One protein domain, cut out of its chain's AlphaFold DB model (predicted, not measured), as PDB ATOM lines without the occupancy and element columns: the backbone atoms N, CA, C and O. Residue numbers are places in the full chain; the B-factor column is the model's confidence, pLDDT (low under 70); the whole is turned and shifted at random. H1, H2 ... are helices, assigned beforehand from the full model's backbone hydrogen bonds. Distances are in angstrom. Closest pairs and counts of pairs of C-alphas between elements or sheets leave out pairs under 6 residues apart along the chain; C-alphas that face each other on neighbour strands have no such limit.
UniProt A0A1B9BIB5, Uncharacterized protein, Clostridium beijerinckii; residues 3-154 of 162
ATOM      1  N   GLU A   3     185.492 232.711 254.021       86.81
ATOM      2  CA  GLU A   3     186.509 232.095 253.147       86.81
ATOM      3  C   GLU A   3     186.278 230.584 252.945       86.81
ATOM      4  O   GLU A   3     186.619 230.036 251.903       86.81
ATOM      5  N   ASP A   4     185.593 229.938 253.893       86.75
ATOM      6  CA  ASP A   4     185.200 228.526 253.848       86.75
ATOM      7  C   ASP A   4     183.776 228.351 253.284       86.75
ATOM      8  O   ASP A   4     183.029 227.476 253.722       86.75
ATOM      9  N   VAL A   5     183.372 229.224 252.352       84.06
ATOM     10  CA  VAL A   5     182.100 229.217 251.600       84.06
ATOM     11  C   VAL A   5     180.804 229.383 252.414       84.06
ATOM     12  O   VAL A   5     179.704 229.201 251.885       84.06
ATOM     13  N   ILE A   6     180.882 229.806 253.680       86.56
ATOM     14  CA  ILE A   6     179.695 230.159 254.477       86.56
ATOM     15  C   ILE A   6     179.309 231.619 254.200       86.56
ATOM     16  O   ILE A   6     179.759 232.537 254.882       86.56
ATOM     17  N   ALA A   7     178.447 231.835 253.205       85.38
ATOM     18  CA  ALA A   7     178.077 233.177 252.737       85.38
ATOM     19  C   ALA A   7     177.021 233.909 253.595       85.38
ATOM     20  O   ALA A   7     176.889 235.125 253.496       85.38
ATOM     21  N   ILE A   8     176.248 233.196 254.426       88.62
ATOM     22  CA  ILE A   8     175.181 233.786 255.255       88.62
ATOM     23  C   ILE A   8     175.511 233.587 256.734       88.62
ATOM     24  O   ILE A   8     175.437 232.476 257.258       88.62
ATOM     25  N   LEU A   9     175.819 234.687 257.425       88.69
ATOM     26  CA  LEU A   9     176.106 234.703 258.858       88.69
ATOM     27  C   LEU A   9     174.871 235.172 259.636       88.69
ATOM     28  O   LEU A   9     174.564 236.361 259.694       88.69
ATOM     29  N   LYS A  10     174.136 234.238 260.247       89.50
ATOM     30  CA  LYS A  10     172.985 234.583 261.092       89.50
ATOM     31  C   LYS A  10     173.452 235.018 262.480       89.50
ATOM     32  O   LYS A  10     174.038 234.223 263.211       89.50
ATOM     33  N   VAL A  11     173.084 236.231 262.879       89.19
ATOM     34  CA  VAL A  11     173.307 236.761 264.229       89.19
ATOM     35  C   VAL A  11     171.974 237.111 264.896       89.19
ATOM     36  O   VAL A  11     171.050 237.599 264.253       89.19
ATOM     37  N   GLY A  12     171.846 236.812 266.189       89.81
ATOM     38  CA  GLY A  12     170.649 237.134 266.971       89.81
ATOM     39  C   GLY A  12     170.993 237.418 268.430       89.81
ATOM     40  O   GLY A  12     171.099 238.586 268.788       89.81
ATOM     41  N   PRO A  13     171.242 236.383 269.260       92.62
ATOM     42  CA  PRO A  13     171.563 236.562 270.677       92.62
ATOM     43  C   PRO A  13     172.731 237.517 270.945       92.62
ATOM     44  O   PRO A  13     172.689 238.238 271.929       92.62
ATOM     45  N   ALA A  14     173.741 237.570 270.069       94.94
ATOM     46  CA  ALA A  14     174.876 238.476 270.243       94.94
ATOM     47  C   ALA A  14     174.464 239.962 270.219       94.94
ATOM     48  O   ALA A  14     174.976 240.740 271.015       94.94
ATOM     49  N   LEU A  15     173.484 240.351 269.389       96.81
ATOM     50  CA  LEU A  15     173.031 241.746 269.299       96.81
ATOM     51  C   LEU A  15     172.264 242.177 270.552       96.81
ATOM     52  O   LEU A  15     172.506 243.251 271.098       96.81
ATOM     53  N   THR A  16     171.350 241.336 271.037       97.06
ATOM     54  CA  THR A  16     170.595 241.622 272.265       97.06
ATOM     55  C   THR A  16     171.456 241.476 273.520       97.06
ATOM     56  O   THR A  16     171.243 242.200 274.492       97.06
ATOM     57  N   PHE A  17     172.484 240.625 273.479       98.12
ATOM     58  CA  PHE A  17     173.509 240.560 274.514       98.12
ATOM     59  C   PHE A  17     174.351 241.841 274.556       98.12
ATOM     60  O   PHE A  17     174.538 242.390 275.638       98.12
ATOM     61  N   ALA A  18     174.782 242.363 273.403       97.94
ATOM     62  CA  ALA A  18     175.482 243.644 273.311       97.94
ATOM     63  C   ALA A  18     174.598 244.804 273.812       97.94
ATOM     64  O   ALA A  18     175.045 245.640 274.593       97.94
ATOM     65  N   LEU A  19     173.306 244.812 273.462       98.25
ATOM     66  CA  LEU A  19     172.337 245.769 274.011       98.25
ATOM     67  C   LEU A  19     172.265 245.694 275.548       98.25
ATOM     68  O   LEU A  19     172.299 246.725 276.220       98.25
ATOM     69  N   ARG A  20     172.187 244.483 276.115       98.50
ATOM     70  CA  ARG A  20     172.197 244.267 277.571       98.50
ATOM     71  C   ARG A  20     173.460 244.841 278.210       98.50
ATOM     72  O   ARG A  20     173.359 245.464 279.262       98.50
ATOM     73  N   GLU A  21     174.629 244.630 277.611       98.56
ATOM     74  CA  GLU A  21     175.893 245.177 278.117       98.56
ATOM     75  C   GLU A  21     175.890 246.702 278.142       98.56
ATOM     76  O   GLU A  21     176.198 247.279 279.184       98.56
ATOM     77  N   GLY A  22     175.452 247.344 277.055       98.38
ATOM     78  CA  GLY A  22     175.322 248.800 276.996       98.38
ATOM     79  C   GLY A  22     174.379 249.354 278.070       98.38
ATOM     80  O   GLY A  22     174.716 250.309 278.771       98.38
ATOM     81  N   LEU A  23     173.226 248.710 278.272       98.75
ATOM     82  CA  LEU A  23     172.272 249.088 279.322       98.75
ATOM     83  C   LEU A  23     172.823 248.847 280.734       98.75
ATOM     84  O   LEU A  23     172.584 249.650 281.631       98.75
ATOM     85  N   PHE A  24     173.571 247.763 280.951       98.81
ATOM     86  CA  PHE A  24     174.202 247.486 282.245       98.81
ATOM     87  C   PHE A  24     175.281 248.520 282.560       98.81
ATOM     88  O   PHE A  24     175.326 249.016 283.680       98.81
ATOM     89  N   ALA A  25     176.113 248.871 281.579       98.75
ATOM     90  CA  ALA A  25     177.109 249.925 281.716       98.75
ATOM     91  C   ALA A  25     176.451 251.261 282.096       98.75
ATOM     92  O   ALA A  25     176.852 251.859 283.090       98.75
ATOM     93  N   LEU A  26     175.390 251.684 281.396       98.75
ATOM     94  CA  LEU A  26     174.632 252.880 281.783       98.75
ATOM     95  C   LEU A  26     174.017 252.773 283.179       98.75
ATOM     96  O   LEU A  26     174.072 253.740 283.923       98.75
ATOM     97  N   SER A  27     173.472 251.618 283.562       98.75
ATOM     98  CA  SER A  27     172.890 251.435 284.898       98.75
ATOM     99  C   SER A  27     173.937 251.523 286.014       98.75
ATOM    100  O   SER A  27     173.647 252.059 287.082       98.75
ATOM    101  N   TYR A  28     175.169 251.060 285.787       98.81
ATOM    102  CA  TYR A  28     176.259 251.310 286.735       98.81
ATOM    103  C   TYR A  28     176.616 252.796 286.798       98.81
ATOM    104  O   TYR A  28     176.749 253.329 287.895       98.81
ATOM    105  N   MET A  29     176.695 253.480 285.653       98.75
ATOM    106  CA  MET A  29     176.964 254.921 285.615       98.75
ATOM    107  C   MET A  29     175.880 255.746 286.323       98.75
ATOM    108  O   MET A  29     176.209 256.636 287.098       98.75
ATOM    109  N   GLU A  30     174.603 255.420 286.112       98.75
ATOM    110  CA  GLU A  30     173.468 256.040 286.805       98.75
ATOM    111  C   GLU A  30     173.617 255.925 288.325       98.75
ATOM    112  O   GLU A  30     173.433 256.903 289.045       98.75
ATOM    113  N   ASN A  31     173.999 254.745 288.820       98.44
ATOM    114  CA  ASN A  31     174.218 254.539 290.248       98.44
ATOM    115  C   ASN A  31     175.370 255.396 290.790       98.44
ATOM    116  O   ASN A  31     175.233 255.968 291.867       98.44
ATOM    117  N   GLU A  32     176.486 255.516 290.072       98.19
ATOM    118  CA  GLU A  32     177.595 256.373 290.518       98.19
ATOM    119  C   GLU A  32     177.202 257.857 290.567       98.19
ATOM    120  O   GLU A  32     177.674 258.594 291.431       98.19
ATOM    121  N   LEU A  33     176.324 258.296 289.662       98.19
ATOM    122  CA  LEU A  33     175.919 259.698 289.550       98.19
ATOM    123  C   LEU A  33     174.809 260.086 290.530       98.19
ATOM    124  O   LEU A  33     174.845 261.183 291.081       98.19
ATOM    125  N   PHE A  34     173.831 259.206 290.745       98.12
ATOM    126  CA  PHE A  34     172.554 259.600 291.345       98.12
ATOM    127  C   PHE A  34     172.160 258.807 292.592       98.12
ATOM    128  O   PHE A  34     171.184 259.160 293.242       98.12
ATOM    129  N   LYS A  35     172.869 257.736 292.978       93.19
ATOM    130  CA  LYS A  35     172.415 256.826 294.056       93.19
ATOM    131  C   LYS A  35     172.125 257.502 295.405       93.19
ATOM    132  O   LYS A  35     171.364 256.956 296.201       93.19
ATOM    133  N   TYR A  36     172.756 258.641 295.681       94.38
ATOM    134  CA  TYR A  36     172.571 259.411 296.917       94.38
ATOM    135  C   TYR A  36     171.781 260.709 296.713       94.38
ATOM    136  O   TYR A  36     171.654 261.494 297.651       94.38
ATOM    137  N   ASP A  37     171.261 260.926 295.508       96.00
ATOM    138  CA  ASP A  37     170.381 262.038 295.189       96.00
ATOM    139  C   ASP A  37     168.935 261.644 295.520       96.00
ATOM    140  O   ASP A  37     168.374 260.716 294.938       96.00
ATOM    141  N   ALA A  38     168.344 262.320 296.505       94.62
ATOM    142  CA  ALA A  38     166.988 262.032 296.961       94.62
ATOM    143  C   ALA A  38     165.909 262.506 295.971       94.62
ATOM    144  O   ALA A  38     164.771 262.038 296.056       94.62
ATOM    145  N   ASP A  39     166.261 263.398 295.042       96.06
ATOM    146  CA  ASP A  39     165.339 263.974 294.062       96.06
ATOM    147  C   ASP A  39     165.291 263.160 292.754       96.06
ATOM    148  O   ASP A  39     164.464 263.431 291.876       96.06
ATOM    149  N   VAL A  40     166.144 262.135 292.621       96.94
ATOM    150  CA  VAL A  40     166.240 261.283 291.427       96.94
ATOM    151  C   VAL A  40     165.746 259.865 291.710       96.94
ATOM    152  O   VAL A  40     166.277 259.127 292.538       96.94
ATOM    153  N   GLU A  41     164.742 259.431 290.948       97.44
ATOM    154  CA  GLU A  41     164.324 258.029 290.914       97.44
ATOM    155  C   GLU A  41     165.349 257.198 290.129       97.44
ATOM    156  O   GLU A  41     165.442 257.317 288.911       97.44
ATOM    157  N   ILE A  42     166.094 256.324 290.809       97.88
ATOM    158  CA  ILE A  42     167.033 255.390 290.169       97.88
ATOM    159  C   ILE A  42     166.286 254.260 289.462       97.88
ATOM    160  O   ILE A  42     165.456 253.576 290.072       97.88
ATOM    161  N   SER A  43     166.663 253.972 288.212       98.50
ATOM    162  CA  SER A  43     166.014 252.933 287.402       98.50
ATOM    163  C   SER A  43     166.052 251.535 288.021       98.50
ATOM    164  O   SER A  43     165.128 250.741 287.834       98.50
ATOM    165  N   ASN A  44     167.148 251.206 288.718       98.31
ATOM    166  CA  ASN A  44     167.472 249.852 289.177       98.31
ATOM    167  C   ASN A  44     167.324 248.806 288.050       98.31
ATOM    168  O   ASN A  44     166.858 247.685 288.281       98.31
ATOM    169  N   PHE A  45     167.673 249.178 286.810       98.81
ATOM    170  CA  PHE A  45     167.384 248.392 285.606       98.81
ATOM    171  C   PHE A  45     167.841 246.929 285.710       98.81
ATOM    172  O   PHE A  45     167.091 246.013 285.362       98.81
ATOM    173  N   ILE A  46     169.051 246.688 286.223       98.69
ATOM    174  CA  ILE A  46     169.620 245.338 286.346       98.69
ATOM    175  C   ILE A  46     168.787 244.477 287.312       98.69
ATOM    176  O   ILE A  46     168.529 243.297 287.043       98.69
ATOM    177  N   GLU A  47     168.367 245.041 288.441       98.62
ATOM    178  CA  GLU A  47     167.545 244.384 289.458       98.62
ATOM    179  C   GLU A  47     166.123 244.144 288.956       98.62
ATOM    180  O   GLU A  47     165.571 243.068 289.195       98.62
ATOM    181  N   VAL A  48     165.534 245.119 288.263       98.81
ATOM    182  CA  VAL A  48     164.196 245.003 287.666       98.81
ATOM    183  C   VAL A  48     164.177 243.896 286.615       98.81
ATOM    184  O   VAL A  48     163.299 243.031 286.663       98.81
ATOM    185  N   LEU A  49     165.188 243.835 285.744       98.75
ATOM    186  CA  LEU A  49     165.344 242.749 284.778       98.75
ATOM    187  C   LEU A  49     165.465 241.383 285.470       98.75
ATOM    188  O   LEU A  49     164.754 240.445 285.108       98.75
ATOM    189  N   ASP A  50     166.320 241.255 286.492       98.50
ATOM    190  CA  ASP A  50     166.472 239.994 287.234       98.50
ATOM    191  C   ASP A  50     165.160 239.575 287.924       98.50
ATOM    192  O   ASP A  50     164.779 238.402 287.873       98.50
ATOM    193  N   LYS A  51     164.425 240.528 288.514       98.56
ATOM    194  CA  LYS A  51     163.113 240.291 289.137       98.56
ATOM    195  C   LYS A  51     162.071 239.830 288.119       98.56
ATOM    196  O   LYS A  51     161.377 238.849 288.394       98.56
ATOM    197  N   ALA A  52     161.990 240.460 286.947       98.50
ATOM    198  CA  ALA A  52     161.093 240.039 285.868       98.50
ATOM    199  C   ALA A  52     161.398 238.599 285.417       98.50
ATOM    200  O   ALA A  52     160.495 237.771 285.252       98.50
ATOM    201  N   MET A  53     162.687 238.256 285.316       98.44
ATOM    202  CA  MET A  53     163.115 236.895 285.002       98.44
ATOM    203  C   MET A  53     162.743 235.890 286.099       98.44
ATOM    204  O   MET A  53     162.330 234.775 285.777       98.44
ATOM    205  N   ILE A  54     162.868 236.243 287.380       98.00
ATOM    206  CA  ILE A  54     162.446 235.379 288.497       98.00
ATOM    207  C   ILE A  54     160.925 235.176 288.486       98.00
ATOM    208  O   ILE A  54     160.469 234.044 288.639       98.00
ATOM    209  N   LYS A  55     160.154 236.251 288.280       98.00
ATOM    210  CA  LYS A  55     158.682 236.251 288.270       98.00
ATOM    211  C   LYS A  55     158.113 235.316 287.204       98.00
ATOM    212  O   LYS A  55     157.153 234.600 287.473       98.00
ATOM    213  N   ASN A  56     158.714 235.279 286.015       96.94
ATOM    214  CA  ASN A  56     158.313 234.363 284.950       96.94
ATOM    215  C   ASN A  56     159.512 233.538 284.454       96.94
ATOM    216  O   ASN A  56     160.142 233.921 283.476       96.94
ATOM    217  N   PRO A  57     159.829 232.374 285.042       97.56
ATOM    218  CA  PRO A  57     161.043 231.629 284.704       97.56
ATOM    219  C   PRO A  57     160.966 230.828 283.390       97.56
ATOM    220  O   PRO A  57     161.938 230.172 283.007       97.56
ATOM    221  N   SER A  58     159.824 230.838 282.693       97.62
ATOM    222  CA  SER A  58     159.551 229.978 281.527       97.62
ATOM    223  C   SER A  58     160.603 230.089 280.416       97.62
ATOM    224  O   SER A  58     161.030 229.062 279.881       97.62
ATOM    225  N   ASN A  59     161.088 231.301 280.129       96.94
ATOM    226  CA  ASN A  59     162.027 231.546 279.036       96.94
ATOM    227  C   ASN A  59     163.480 231.167 279.357       96.94
ATOM    228  O   ASN A  59     164.283 231.124 278.425       96.94
ATOM    229  N   TRP A  60     163.848 230.864 280.610       97.94
ATOM    230  CA  TRP A  60     165.231 230.497 280.967       97.94
ATOM    231  C   TRP A  60     165.382 229.191 281.756       97.94
ATOM    232  O   TRP A  60     166.464 228.606 281.731       97.94
ATOM    233  N   ARG A  61     164.330 228.674 282.409       97.38
ATOM    234  CA  ARG A  61     164.424 227.500 283.309       97.38
ATOM    235  C   ARG A  61     164.959 226.217 282.664       97.38
ATOM    236  O   ARG A  61     165.474 225.358 283.366       97.38
ATOM    237  N   LYS A  62     164.799 226.061 281.345       97.50
ATOM    238  CA  LYS A  62     165.315 224.909 280.578       97.50
ATOM    239  C   LYS A  62     166.768 225.091 280.114       97.50
ATOM    240  O   LYS A  62     167.324 224.168 279.543       97.50
ATOM    241  N   HIS A  63     167.340 226.279 280.303       97.31
ATOM    242  CA  HIS A  63     168.683 226.638 279.843       97.31
ATOM    243  C   HIS A  63     169.673 226.785 280.998       97.31
ATOM    244  O   HIS A  63     170.857 226.505 280.831       97.31
ATOM    245  N   TYR A  64     169.215 227.266 282.157       97.56
ATOM    246  CA  TYR A  64     170.077 227.523 283.309       97.56
ATOM    247  C   TYR A  64     169.817 226.492 284.407       97.56
ATOM    248  O   TYR A  64     168.682 226.326 284.855       97.56
ATOM    249  N   HIS A  65     170.881 225.829 284.860       95.94
ATOM    250  CA  HIS A  65     170.823 224.737 285.830       95.94
ATOM    251  C   HIS A  65     171.845 224.924 286.958       95.94
ATOM    252  O   HIS A  65     172.829 225.652 286.821       95.94
ATOM    253  N   GLY A  66     171.622 224.226 288.073       95.12
ATOM    254  CA  GLY A  66     172.504 224.228 289.239       95.12
ATOM    255  C   GLY A  66     172.010 225.121 290.378       95.12
ATOM    256  O   GLY A  66     170.827 225.434 290.479       95.12
ATOM    257  N   ALA A  67     172.931 225.499 291.264       95.56
ATOM    258  CA  ALA A  67     172.627 226.284 292.458       95.56
ATOM    259  C   ALA A  67     172.051 227.676 292.131       95.56
ATOM    260  O   ALA A  67     172.352 228.261 291.088       95.56
ATOM    261  N   GLY A  68     171.292 228.250 293.071       95.19
ATOM    262  CA  GLY A  68     170.640 229.554 292.897       95.19
ATOM    263  C   GLY A  68     171.596 230.694 292.519       95.19
ATOM    264  O   GLY A  68     171.242 231.535 291.696       95.19
ATOM    265  N   SER A  69     172.831 230.690 293.034       96.56
ATOM    266  CA  SER A  69     173.872 231.664 292.669       96.56
ATOM    267  C   SER A  69     174.327 231.533 291.212       96.56
ATOM    268  O   SER A  69     174.448 232.544 290.522       96.56
ATOM    269  N   LYS A  70     174.501 230.300 290.709       97.56
ATOM    270  CA  LYS A  70     174.828 230.032 289.297       97.56
ATOM    271  C   LYS A  70     173.697 230.470 288.374       97.56
ATOM    272  O   LYS A  70     173.953 231.088 287.347       97.56
ATOM    273  N   ILE A  71     172.447 230.208 288.761       98.06
ATOM    274  CA  ILE A  71     171.280 230.656 287.994       98.06
ATOM    275  C   ILE A  71     171.202 232.188 287.989       98.06
ATOM    276  O   ILE A  71     171.032 232.774 286.924       98.06
ATOM    277  N   LYS A  72     171.375 232.850 289.142       97.62
ATOM    278  CA  LYS A  72     171.403 234.322 289.238       97.62
ATOM    279  C   LYS A  72     172.477 234.926 288.333       97.62
ATOM    280  O   LYS A  72     172.202 235.877 287.609       97.62
ATOM    281  N   TYR A  73     173.675 234.345 288.334       98.06
ATOM    282  CA  TYR A  73     174.748 234.744 287.427       98.06
ATOM    283  C   TYR A  73     174.349 234.546 285.957       98.06
ATOM    284  O   TYR A  73     174.454 235.472 285.157       98.06
ATOM    285  N   ALA A  74     173.817 233.373 285.602       98.12
ATOM    286  CA  ALA A  74     173.432 233.050 284.230       98.12
ATOM    287  C   ALA A  74     172.308 233.946 283.686       98.12
ATOM    288  O   ALA A  74     172.332 234.302 282.509       98.12
ATOM    289  N   ARG A  75     171.352 234.363 284.528       98.00
ATOM    290  CA  ARG A  75     170.304 235.320 284.135       98.00
ATOM    291  C   ARG A  75     170.868 236.672 283.711       98.00
ATOM    292  O   ARG A  75     170.293 237.297 282.828       98.00
ATOM    293  N   LYS A  76     171.998 237.081 284.289       97.62
ATOM    294  CA  LYS A  76     172.671 238.335 283.952       97.62
ATOM    295  C   LYS A  76     173.684 238.187 282.819       97.62
ATOM    296  O   LYS A  76     173.741 239.079 281.988       97.62
ATOM    297  N   TYR A  77     174.472 237.111 282.784       98.06
ATOM    298  CA  TYR A  77     175.719 237.076 281.998       98.06
ATOM    299  C   TYR A  77     175.864 235.881 281.044       98.06
ATOM    300  O   TYR A  77     176.881 235.766 280.370       98.06
ATOM    301  N   SER A  78     174.889 234.969 280.962       97.62
ATOM    302  CA  SER A  78     174.996 233.830 280.038       97.62
ATOM    303  C   SER A  78     174.881 234.264 278.576       97.62
ATOM    304  O   SER A  78     173.925 234.947 278.205       97.62
ATOM    305  N   TYR A  79     175.762 233.745 277.716       96.44
ATOM    306  CA  TYR A  79     175.701 233.926 276.258       96.44
ATOM    307  C   TYR A  79     174.435 233.362 275.599       96.44
ATOM    308  O   TYR A  79     174.123 233.704 274.463       96.44
ATOM    309  N   SER A  80     173.658 232.525 276.300       96.06
ATOM    310  CA  SER A  80     172.328 232.128 275.811       96.06
ATOM    311  C   SER A  80     171.358 233.314 275.707       96.06
ATOM    312  O   SER A  80     170.331 233.196 275.027       96.06
ATOM    313  N   ASP A  81     171.663 234.418 276.404       97.62
ATOM    314  CA  ASP A  81     170.949 235.697 276.391       97.62
ATOM    315  C   ASP A  81     169.432 235.533 276.545       97.62
ATOM    316  O   ASP A  81     168.617 236.029 275.766       97.62
ATOM    317  N   ARG A  82     169.014 234.750 277.541       98.06
ATOM    318  CA  ARG A  82     167.582 234.527 277.789       98.06
ATOM    319  C   ARG A  82     166.890 235.771 278.362       98.06
ATOM    320  O   ARG A  82     165.664 235.820 278.354       98.06
ATOM    321  N   SER A  83     167.654 236.778 278.792       97.25
ATOM    322  CA  SER A  83     167.186 238.113 279.189       97.25
ATOM    323  C   SER A  83     166.409 238.836 278.090       97.25
ATOM    324  O   SER A  83     165.451 239.537 278.408       97.25
ATOM    325  N   ARG A  84     166.732 238.615 276.807       97.62
ATOM    326  CA  ARG A  84     166.068 239.306 275.682       97.62
ATOM    327  C   ARG A  84     164.546 239.154 275.646       97.62
ATOM    328  O   ARG A  84     163.855 240.038 275.161       97.62
ATOM    329  N   TYR A  85     164.013 238.049 276.171       98.12
ATOM    330  CA  TYR A  85     162.566 237.803 276.218       98.12
ATOM    331  C   TYR A  85     161.842 238.638 277.282       98.12
ATOM    332  O   TYR A  85     160.616 238.630 277.320       98.12
ATOM    333  N   TYR A  86     162.586 239.327 278.148       98.38
ATOM    334  CA  TYR A  86     162.054 240.120 279.255       98.38
ATOM    335  C   TYR A  86     162.180 241.627 279.019       98.38
ATOM    336  O   TYR A  86     161.475 242.389 279.667       98.38
ATOM    337  N   PHE A  87     162.991 242.064 278.048       97.50
ATOM    338  CA  PHE A  87     163.032 243.464 277.611       97.50
ATOM    339  C   PHE A  87     161.670 244.071 277.248       97.50
ATOM    340  O   PHE A  87     161.465 245.221 277.616       97.50
ATOM    341  N   PRO A  88     160.717 243.357 276.611       97.69
ATOM    342  CA  PRO A  88     159.415 243.945 276.299       97.69
ATOM    343  C   PRO A  88     158.421 243.938 277.474       97.69
ATOM    344  O   PRO A  88     157.259 244.276 277.273       97.69
ATOM    345  N   THR A  89     158.816 243.507 278.678       98.19
ATOM    346  CA  THR A  89     157.915 243.552 279.846       98.19
ATOM    347  C   THR A  89     157.756 244.980 280.355       98.19
ATOM    348  O   THR A  89     158.714 245.751 280.337       98.19
ATOM    349  N   GLU A  90     156.552 245.332 280.810       98.31
ATOM    350  CA  GLU A  90     156.206 246.696 281.229       98.31
ATOM    351  C   GLU A  90     157.162 247.231 282.301       98.31
ATOM    352  O   GLU A  90     157.654 248.353 282.179       98.31
ATOM    353  N   GLU A  91     157.503 246.410 283.301       98.31
ATOM    354  CA  GLU A  91     158.430 246.804 284.363       98.31
ATOM    355  C   GLU A  91     159.847 247.098 283.841       98.31
ATOM    356  O   GLU A  91     160.489 248.046 284.293       98.31
ATOM    357  N   VAL A  92     160.332 246.328 282.860       98.69
ATOM    358  CA  VAL A  92     161.675 246.506 282.286       98.69
ATOM    359  C   VAL A  92     161.716 247.700 281.337       98.69
ATOM    360  O   VAL A  92     162.692 248.447 281.366       98.69
ATOM    361  N   ILE A  93     160.662 247.918 280.542       98.69
ATOM    362  CA  ILE A  93     160.524 249.112 279.694       98.69
ATOM    363  C   ILE A  93     160.491 250.370 280.564       98.69
ATOM    364  O   ILE A  93     161.191 251.338 280.266       98.69
ATOM    365  N   TYR A  94     159.723 250.359 281.656       98.75
ATOM    366  CA  TYR A  94     159.672 251.482 282.590       98.75
ATOM    367  C   TYR A  94     161.061 251.798 283.158       98.75
ATOM    368  O   TYR A  94     161.530 252.928 283.031       98.75
ATOM    369  N   ALA A  95     161.762 250.793 283.693       98.81
ATOM    370  CA  ALA A  95     163.111 250.980 284.221       98.81
ATOM    371  C   ALA A  95     164.094 251.469 283.143       98.81
ATOM    372  O   ALA A  95     164.888 252.370 283.396       98.81
ATOM    373  N   GLN A  96     164.021 250.938 281.919       98.75
ATOM    374  CA  GLN A  96     164.838 251.421 280.805       98.75
ATOM    375  C   GLN A  96     164.566 252.902 280.501       98.75
ATOM    376  O   GLN A  96     165.509 253.665 280.308       98.75
ATOM    377  N   ASN A  97     163.303 253.327 280.487       98.69
ATOM    378  CA  ASN A  97     162.946 254.720 280.220       98.69
ATOM    379  C   ASN A  97     163.449 255.662 281.319       98.69
ATOM    380  O   ASN A  97     163.965 256.732 280.996       98.69
ATOM    381  N   ILE A  98     163.342 255.266 282.593       98.75
ATOM    382  CA  ILE A  98     163.921 256.019 283.716       98.75
ATOM    383  C   ILE A  98     165.441 256.124 283.563       98.75
ATOM    384  O   ILE A  98     165.974 257.230 283.621       98.75
ATOM    385  N   LEU A  99     166.121 255.014 283.252       98.88
ATOM    386  CA  LEU A  99     167.569 254.995 283.031       98.88
ATOM    387  C   LEU A  99     167.980 255.991 281.940       98.88
ATOM    388  O   LEU A  99     168.843 256.835 282.159       98.88
ATOM    389  N   ILE A 100     167.349 255.926 280.766       98.69
ATOM    390  CA  ILE A 100     167.674 256.832 279.657       98.69
ATOM    391  C   ILE A 100     167.349 258.285 280.013       98.69
ATOM    392  O   ILE A 100     168.145 259.170 279.709       98.69
ATOM    393  N   LYS A 101     166.216 258.545 280.677       98.69
ATOM    394  CA  LYS A 101     165.830 259.890 281.123       98.69
ATOM    395  C   LYS A 101     166.872 260.490 282.071       98.69
ATOM    396  O   LYS A 101     167.285 261.625 281.851       98.69
ATOM    397  N   ASN A 102     167.304 259.737 283.080       98.62
ATOM    398  CA  ASN A 102     168.305 260.180 284.049       98.62
ATOM    399  C   ASN A 102     169.656 260.423 283.375       98.62
ATOM    400  O   ASN A 102     170.282 261.455 283.577       98.62
ATOM    401  N   MET A 103     170.086 259.521 282.496       98.62
ATOM    402  CA  MET A 103     171.360 259.695 281.795       98.62
ATOM    403  C   MET A 103     171.328 260.839 280.765       98.62
ATOM    404  O   MET A 103     172.383 261.364 280.428       98.62
ATOM    405  N   LYS A 104     170.146 261.249 280.278       98.44
ATOM    406  CA  LYS A 104     169.965 262.436 279.418       98.44
ATOM    407  C   LYS A 104     169.902 263.756 280.196       98.44
ATOM    408  O   LYS A 104     170.031 264.808 279.577       98.44
ATOM    409  N   SER A 105     169.671 263.734 281.512       97.81
ATOM    410  CA  SER A 105     169.560 264.963 282.316       97.81
ATOM    411  C   SER A 105     170.915 265.563 282.702       97.81
ATOM    412  O   SER A 105     170.963 266.675 283.225       97.81
ATOM    413  N   VAL A 106     172.007 264.849 282.429       97.25
ATOM    414  CA  VAL A 106     173.375 265.239 282.772       97.25
ATOM    415  C   VAL A 106     174.313 265.029 281.593       97.25
ATOM    416  O   VAL A 106     174.114 264.146 280.762       97.25
ATOM    417  N   GLU A 107     175.389 265.808 281.549       97.25
ATOM    418  CA  GLU A 107     176.533 265.463 280.714       97.25
ATOM    419  C   GLU A 107     177.328 264.354 281.413       97.25
ATOM    420  O   GLU A 107     177.924 264.572 282.468       97.25
ATOM    421  N   ILE A 108     177.314 263.144 280.847       98.38
ATOM    422  CA  ILE A 108     177.959 261.982 281.468       98.38
ATOM    423  C   ILE A 108     179.474 262.242 281.537       98.38
ATOM    424  O   ILE A 108     180.094 262.442 280.487       98.38
ATOM    425  N   PRO A 109     180.109 262.214 282.725       98.44
ATOM    426  CA  PRO A 109     181.538 262.472 282.836       98.44
ATOM    427  C   PRO A 109     182.354 261.517 281.961       98.44
ATOM    428  O   PRO A 109     182.216 260.296 282.053       98.44
ATOM    429  N   LEU A 110     183.259 262.053 281.137       98.50
ATOM    430  CA  LEU A 110     184.044 261.240 280.199       98.50
ATOM    431  C   LEU A 110     184.899 260.168 280.895       98.50
ATOM    432  O   LEU A 110     185.158 259.118 280.317       98.50
ATOM    433  N   THR A 111     185.338 260.407 282.132       98.38
ATOM    434  CA  THR A 111     186.062 259.414 282.942       98.38
ATOM    435  C   THR A 111     185.193 258.204 283.272       98.38
ATOM    436  O   THR A 111     185.677 257.074 283.243       98.38
ATOM    437  N   LEU A 112     183.904 258.433 283.521       98.31
ATOM    438  CA  LEU A 112     182.926 257.392 283.797       98.31
ATOM    439  C   LEU A 112     182.615 256.589 282.526       98.31
ATOM    440  O   LEU A 112     182.628 255.358 282.551       98.31
ATOM    441  N   ILE A 113     182.470 257.274 281.387       98.62
ATOM    442  CA  ILE A 113     182.363 256.609 280.081       98.62
ATOM    443  C   ILE A 113     183.620 255.782 279.801       98.62
ATOM    444  O   ILE A 113     183.497 254.649 279.370       98.62
ATOM    445  N   ASN A 114     184.828 256.273 280.083       98.62
ATOM    446  CA  ASN A 114     186.047 255.481 279.882       98.62
ATOM    447  C   ASN A 114     186.078 254.209 280.750       98.62
ATOM    448  O   ASN A 114     186.543 253.166 280.296       98.62
ATOM    449  N   GLN A 115     185.567 254.285 281.984       98.62
ATOM    450  CA  GLN A 115     185.522 253.158 282.917       98.62
ATOM    451  C   GLN A 115     184.585 252.033 282.451       98.62
ATOM    452  O   GLN A 115     184.912 250.858 282.623       98.62
ATOM    453  N   PHE A 116     183.423 252.376 281.887       98.56
ATOM    454  CA  PHE A 116     182.385 251.398 281.530       98.56
ATOM    455  C   PHE A 116     182.236 251.157 280.022       98.56
ATOM    456  O   PHE A 116     181.747 250.107 279.612       98.56
ATOM    457  N   MET A 117     182.659 252.113 279.199       98.38
ATOM    458  CA  MET A 117     182.541 252.127 277.741       98.38
ATOM    459  C   MET A 117     183.783 252.714 277.032       98.38
ATOM    460  O   MET A 117     183.692 253.723 276.326       98.38
ATOM    461  N   PRO A 118     184.968 252.083 277.164       98.12
ATOM    462  CA  PRO A 118     186.234 252.641 276.671       98.12
ATOM    463  C   PRO A 118     186.296 252.820 275.144       98.12
ATOM    464  O   PRO A 118     186.945 253.742 274.649       98.12
ATOM    465  N   ILE A 119     185.607 251.975 274.367       97.81
ATOM    466  CA  ILE A 119     185.556 252.124 272.901       97.81
ATOM    467  C   ILE A 119     184.770 253.387 272.528       97.81
ATOM    468  O   ILE A 119     185.237 254.192 271.719       97.81
ATOM    469  N   GLN A 120     183.607 253.595 273.147       98.50
ATOM    470  CA  GLN A 120     182.766 254.773 272.929       98.50
ATOM    471  C   GLN A 120     183.454 256.049 273.414       98.50
ATOM    472  O   GLN A 120     183.399 257.067 272.728       98.50
ATOM    473  N   TYR A 121     184.168 255.987 274.542       98.56
ATOM    474  CA  TYR A 121     184.996 257.090 275.027       98.56
ATOM    475  C   TYR A 121     185.972 257.583 273.951       98.56
ATOM    476  O   TYR A 121     186.015 258.778 273.656       98.56
ATOM    477  N   ASN A 122     186.716 256.669 273.318       98.31
ATOM    478  CA  ASN A 122     187.651 257.032 272.253       98.31
ATOM    479  C   ASN A 122     186.932 257.679 271.061       98.31
ATOM    480  O   ASN A 122     187.442 258.639 270.486       98.31
ATOM    481  N   LYS A 123     185.736 257.203 270.698       98.44
ATOM    482  CA  LYS A 123     184.939 257.814 269.625       98.44
ATOM    483  C   LYS A 123     184.461 259.222 269.992       98.44
ATOM    484  O   LYS A 123     184.600 260.121 269.168       98.44
ATOM    485  N   ILE A 124     184.002 259.448 271.225       98.38
ATOM    486  CA  ILE A 124     183.617 260.785 271.714       98.38
ATOM    487  C   ILE A 124     184.813 261.741 271.687       98.38
ATOM    488  O   ILE A 124     184.711 262.849 271.164       98.38
ATOM    489  N   ARG A 125     185.974 261.305 272.192       98.12
ATOM    490  CA  ARG A 125     187.210 262.109 272.200       98.12
ATOM    491  C   ARG A 125     187.665 262.533 270.803       98.12
ATOM    492  O   ARG A 125     188.288 263.580 270.678       98.12
ATOM    493  N   ASN A 126     187.340 261.738 269.786       97.94
ATOM    494  CA  ASN A 126     187.630 262.018 268.380       97.94
ATOM    495  C   ASN A 126     186.447 262.663 267.630       97.94
ATOM    496  O   ASN A 126     186.482 262.739 266.406       97.94
ATOM    497  N   ALA A 127     185.403 263.112 268.339       97.81
ATOM    498  CA  ALA A 127     184.188 263.710 267.773       97.81
ATOM    499  C   ALA A 127     183.435 262.812 266.763       97.81
ATOM    500  O   ALA A 127     182.728 263.304 265.887       97.81
ATOM    501  N   LEU A 128     183.565 261.488 266.899       98.12
ATOM    502  CA  LEU A 128     182.899 260.482 266.057       98.12
ATOM    503  C   LEU A 128     181.580 259.967 266.656       98.12
ATOM    504  O   LEU A 128     180.858 259.226 265.997       98.12
ATOM    505  N   LEU A 129     181.284 260.311 267.912       98.44
ATOM    506  CA  LEU A 129     180.101 259.875 268.654       98.44
ATOM    507  C   LEU A 129     179.696 260.975 269.638       98.44
ATOM    508  O   LEU A 129     180.578 261.584 270.252       98.44
ATOM    509  N   ARG A 130     178.396 261.247 269.809       98.31
ATOM    510  CA  ARG A 130     177.951 262.212 270.825       98.31
ATOM    511  C   ARG A 130     177.889 261.550 272.194       98.31
ATOM    512  O   ARG A 130     177.639 260.353 272.322       98.31
ATOM    513  N   ASN A 131     178.084 262.359 273.229       98.12
ATOM    514  CA  ASN A 131     177.844 261.955 274.607       98.12
ATOM    515  C   ASN A 131     176.331 261.944 274.899       98.12
ATOM    516  O   ASN A 131     175.814 262.806 275.603       98.12
ATOM    517  N   ASP A 132     175.619 261.008 274.273       98.56
ATOM    518  CA  ASP A 132     174.191 260.755 274.462       98.56
ATOM    519  C   ASP A 132     173.992 259.264 274.791       98.56
ATOM    520  O   ASP A 132     174.552 258.409 274.099       98.56
ATOM    521  N   PRO A 133     173.210 258.909 275.825       98.44
ATOM    522  CA  PRO A 133     173.081 257.520 276.264       98.44
ATOM    523  C   PRO A 133     172.496 256.581 275.201       98.44
ATOM    524  O   PRO A 133     172.882 255.412 275.147       98.44
ATOM    525  N   GLU A 134     171.599 257.052 274.331       98.25
ATOM    526  CA  GLU A 134     171.055 256.212 273.259       98.25
ATOM    527  C   GLU A 134     172.082 255.998 272.148       98.25
ATOM    528  O   GLU A 134     172.168 254.892 271.609       98.25
ATOM    529  N   GLU A 135     172.872 257.018 271.809       98.44
ATOM    530  CA  GLU A 135     173.993 256.866 270.876       98.44
ATOM    531  C   GLU A 135     175.066 255.923 271.411       98.44
ATOM    532  O   GLU A 135     175.529 255.060 270.667       98.44
ATOM    533  N   LEU A 136     175.398 256.016 272.700       98.62
ATOM    534  CA  LEU A 136     176.332 255.109 273.366       98.62
ATOM    535  C   LEU A 136     175.884 253.643 273.250       98.62
ATOM    536  O   LEU A 136     176.675 252.785 272.854       98.62
ATOM    537  N   ILE A 137     174.611 253.346 273.543       98.06
ATOM    538  CA  ILE A 137     174.062 251.986 273.411       98.06
ATOM    539  C   ILE A 137     174.070 251.525 271.951       98.06
ATOM    540  O   ILE A 137     174.461 250.392 271.661       98.06
ATOM    541  N   LYS A 138     173.614 252.374 271.023       98.25
ATOM    542  CA  LYS A 138     173.572 252.028 269.594       98.25
ATOM    543  C   LYS A 138     174.971 251.717 269.079       98.25
ATOM    544  O   LYS A 138     175.153 250.693 268.425       98.25
ATOM    545  N   ASP A 139     175.953 252.545 269.418       98.38
ATOM    546  CA  ASP A 139     177.347 252.332 269.040       98.38
ATOM    547  C   ASP A 139     177.924 251.042 269.646       98.38
ATOM    548  O   ASP A 139     178.655 250.315 268.973       98.38
ATOM    549  N   TRP A 140     177.542 250.694 270.880       96.88
ATOM    550  CA  TRP A 140     177.913 249.414 271.487       96.88
ATOM    551  C   TRP A 140     177.417 248.218 270.666       96.88
ATOM    552  O   TRP A 140     178.177 247.289 270.391       96.88
ATOM    553  N   VAL A 141     176.158 248.249 270.222       97.75
ATOM    554  CA  VAL A 141     175.600 247.202 269.349       97.75
ATOM    555  C   VAL A 141     176.290 247.206 267.981       97.75
ATOM    556  O   VAL A 141     176.589 246.140 267.444       97.75
ATOM    557  N   VAL A 142     176.600 248.385 267.433       97.12
ATOM    558  CA  VAL A 142     177.344 248.521 266.171       97.12
ATOM    559  C   VAL A 142     178.732 247.889 266.259       97.12
ATOM    560  O   VAL A 142     179.149 247.264 265.292       97.12
ATOM    561  N   ASN A 143     179.427 247.950 267.400       94.44
ATOM    562  CA  ASN A 143     180.704 247.243 267.553       94.44
ATOM    563  C   ASN A 143     180.559 245.731 267.325       94.44
ATOM    564  O   ASN A 143     181.381 245.152 266.621       94.44
ATOM    565  N   CYS A 144     179.489 245.111 267.837       94.38
ATOM    566  CA  CYS A 144     179.189 243.704 267.560       94.38
ATOM    567  C   CYS A 144     178.888 243.476 266.069       94.38
ATOM    568  O   CYS A 144     179.378 242.519 265.479       94.38
ATOM    569  N   ILE A 145     178.134 244.373 265.425       94.94
ATOM    570  CA  ILE A 145     177.838 244.290 263.984       94.94
ATOM    571  C   ILE A 145     179.118 244.415 263.139       94.94
ATOM    572  O   ILE A 145     179.263 243.708 262.142       94.94
ATOM    573  N   ASN A 146     180.058 245.269 263.542       93.94
ATOM    574  CA  ASN A 146     181.300 245.510 262.809       93.94
ATOM    575  C   ASN A 146     182.167 244.252 262.687       93.94
ATOM    576  O   ASN A 146     182.848 244.099 261.678       93.94
ATOM    577  N   GLU A 147     182.105 243.325 263.647       91.44
ATOM    578  CA  GLU A 147     182.785 242.026 263.542       91.44
ATOM    579  C   GLU A 147     182.238 241.195 262.372       91.44
ATOM    580  O   GLU A 147     183.000 240.584 261.621       91.44
ATOM    581  N   TYR A 148     180.919 241.222 262.166       91.69
ATOM    582  CA  TYR A 148     180.278 240.544 261.040       91.69
ATOM    583  C   TYR A 148     180.571 241.250 259.721       91.69
ATOM    584  O   TYR A 148     180.889 240.573 258.748       91.69
ATOM    585  N   ILE A 149     180.525 242.588 259.695       91.50
ATOM    586  CA  ILE A 149     180.893 243.375 258.508       91.50
ATOM    587  C   ILE A 149     182.332 243.062 258.103       91.50
ATOM    588  O   ILE A 149     182.578 242.785 256.929       91.50
ATOM    589  N   TYR A 150     183.261 243.056 259.061       91.44
ATOM    590  CA  TYR A 150     184.658 242.707 258.826       91.44
ATOM    591  C   TYR A 150     184.788 241.302 258.231       91.44
ATOM    592  O   TYR A 150     185.417 241.137 257.191       91.44
ATOM    593  N   ALA A 151     184.130 240.305 258.829       89.19
ATOM    594  CA  ALA A 151     184.181 238.928 258.345       89.19
ATOM    595  C   ALA A 151     183.526 238.732 256.963       89.19
ATOM    596  O   ALA A 151     183.899 237.806 256.246       89.19
ATOM    597  N   SER A 152     182.544 239.563 256.597       89.31
ATOM    598  CA  SER A 152     181.811 239.463 255.327       89.31
ATOM    599  C   SER A 152     182.342 240.362 254.211       89.31
ATOM    600  O   SER A 152     181.878 240.248 253.078       89.31
ATOM    601  N   THR A 153     183.271 241.271 254.510       85.62
ATOM    602  CA  THR A 153     183.852 242.170 253.507       85.62
ATOM    603  C   THR A 153     185.102 241.515 252.922       85.62
ATOM    604  O   THR A 153     186.049 241.269 253.668       85.62
ATOM    605  N   PRO A 154     185.148 241.229 251.608       69.31
ATOM    606  CA  PRO A 154     186.334 240.655 250.983       69.31
ATOM    607  C   PRO A 154     187.544 241.571 251.187       69.31
ATOM    608  O   PRO A 154     187.469 242.773 250.928       69.31
TER     609      PRO A 154
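What this domain is: This is residues 3 to 154 of the 162 residues of an uncharacterized protein of Clostridium beijerinckii (UniProt A0A1B9BIB5). Look first for H1, the long helix through the middle, with H8 packed beside it and running the opposite way. Round them sit shorter helices: H5 packs at a steep tilt on residues 23 to 30 of H1, H2 runs side by side with H5 but staggered and meets H1 near its own first residue, Phe 45, the hairpin of H6 and H7 packs on H1 through H6, and H3 and H4 lie toward the same end of the domain as the long loop of residues 56 to 67. The tail of residues 3 to 12 and the last part of H8 run toward the same end of the long axis. The printed part has 152 residues with eight named helices, H1 to H8 in chain order, and no named strand: all helix. It is compact, with a radius of gyration of the C-alphas of 17.1 A and spans of 58 by 45 by 25 A.

How they stand to each other: Begin at H1, residues 13 to 34, the hub, which touches five other helices. H8, residues 133 to 152, touches it at a shallow tilt of 29 degrees, opposite ways; the closest C-alphas, of Gly 22 and Ile 137, are 5.0 A apart. H5, residues 90 to 104, touches H1 at a steep tilt of 57 degrees, with C-alphas 30 and 103 closest at 6.6 A. H2, residues 45 to 55, touches H5 at a shallow tilt of 4 degrees, opposite ways, with Phe 45 and Ala 95 closest at 5.2 A between C-alphas. H6, residues 110 to 116, touches residues 25 to 29 of H1, closest at C-alphas 116 and 25, 5.5 A. With H7, residues 118 to 125, H6 forms a helical hairpin; C-alphas 114 and 121 are closest, 5.2 A. H3, residues 68 to 77, touches H2 at C-alphas 75 and 50, 6.8 A. H4, residues 82 to 85, only just touches H1, with 3 pairs of C-alphas within 8 A, closest at Arg 84 and Thr 16, 6.1 A. Every O i to N i+4 pair is within hydrogen-bond range in H1, H2, H5, H6 and H7; 5 of 6 are in H3 and 13 of 16 in H8, and H4 is too short for one.

Where its parts are: Find C-alpha 13 at (171.563, 236.562, 270.677); from there H1 runs 31.0 A to C-alpha 34. H8 starts at C-alpha 133, (173.081, 257.520, 276.264), and ends 29.0 A away at C-alpha 152, (181.811, 239.463, 255.327), with a kink of 33 degrees near residue 144. H5 measures 21.0 A, H2 15.2 A and H3 14.2 A.

The domain as a whole: The two C-alphas farthest apart, of Val 5 and Ala 38, are 58.0 A apart. The printed part has no cut; the link from H2 to H3, 12 residues, is long. Mean pLDDT of the printed part is 96.5, and residue 154 is under 70.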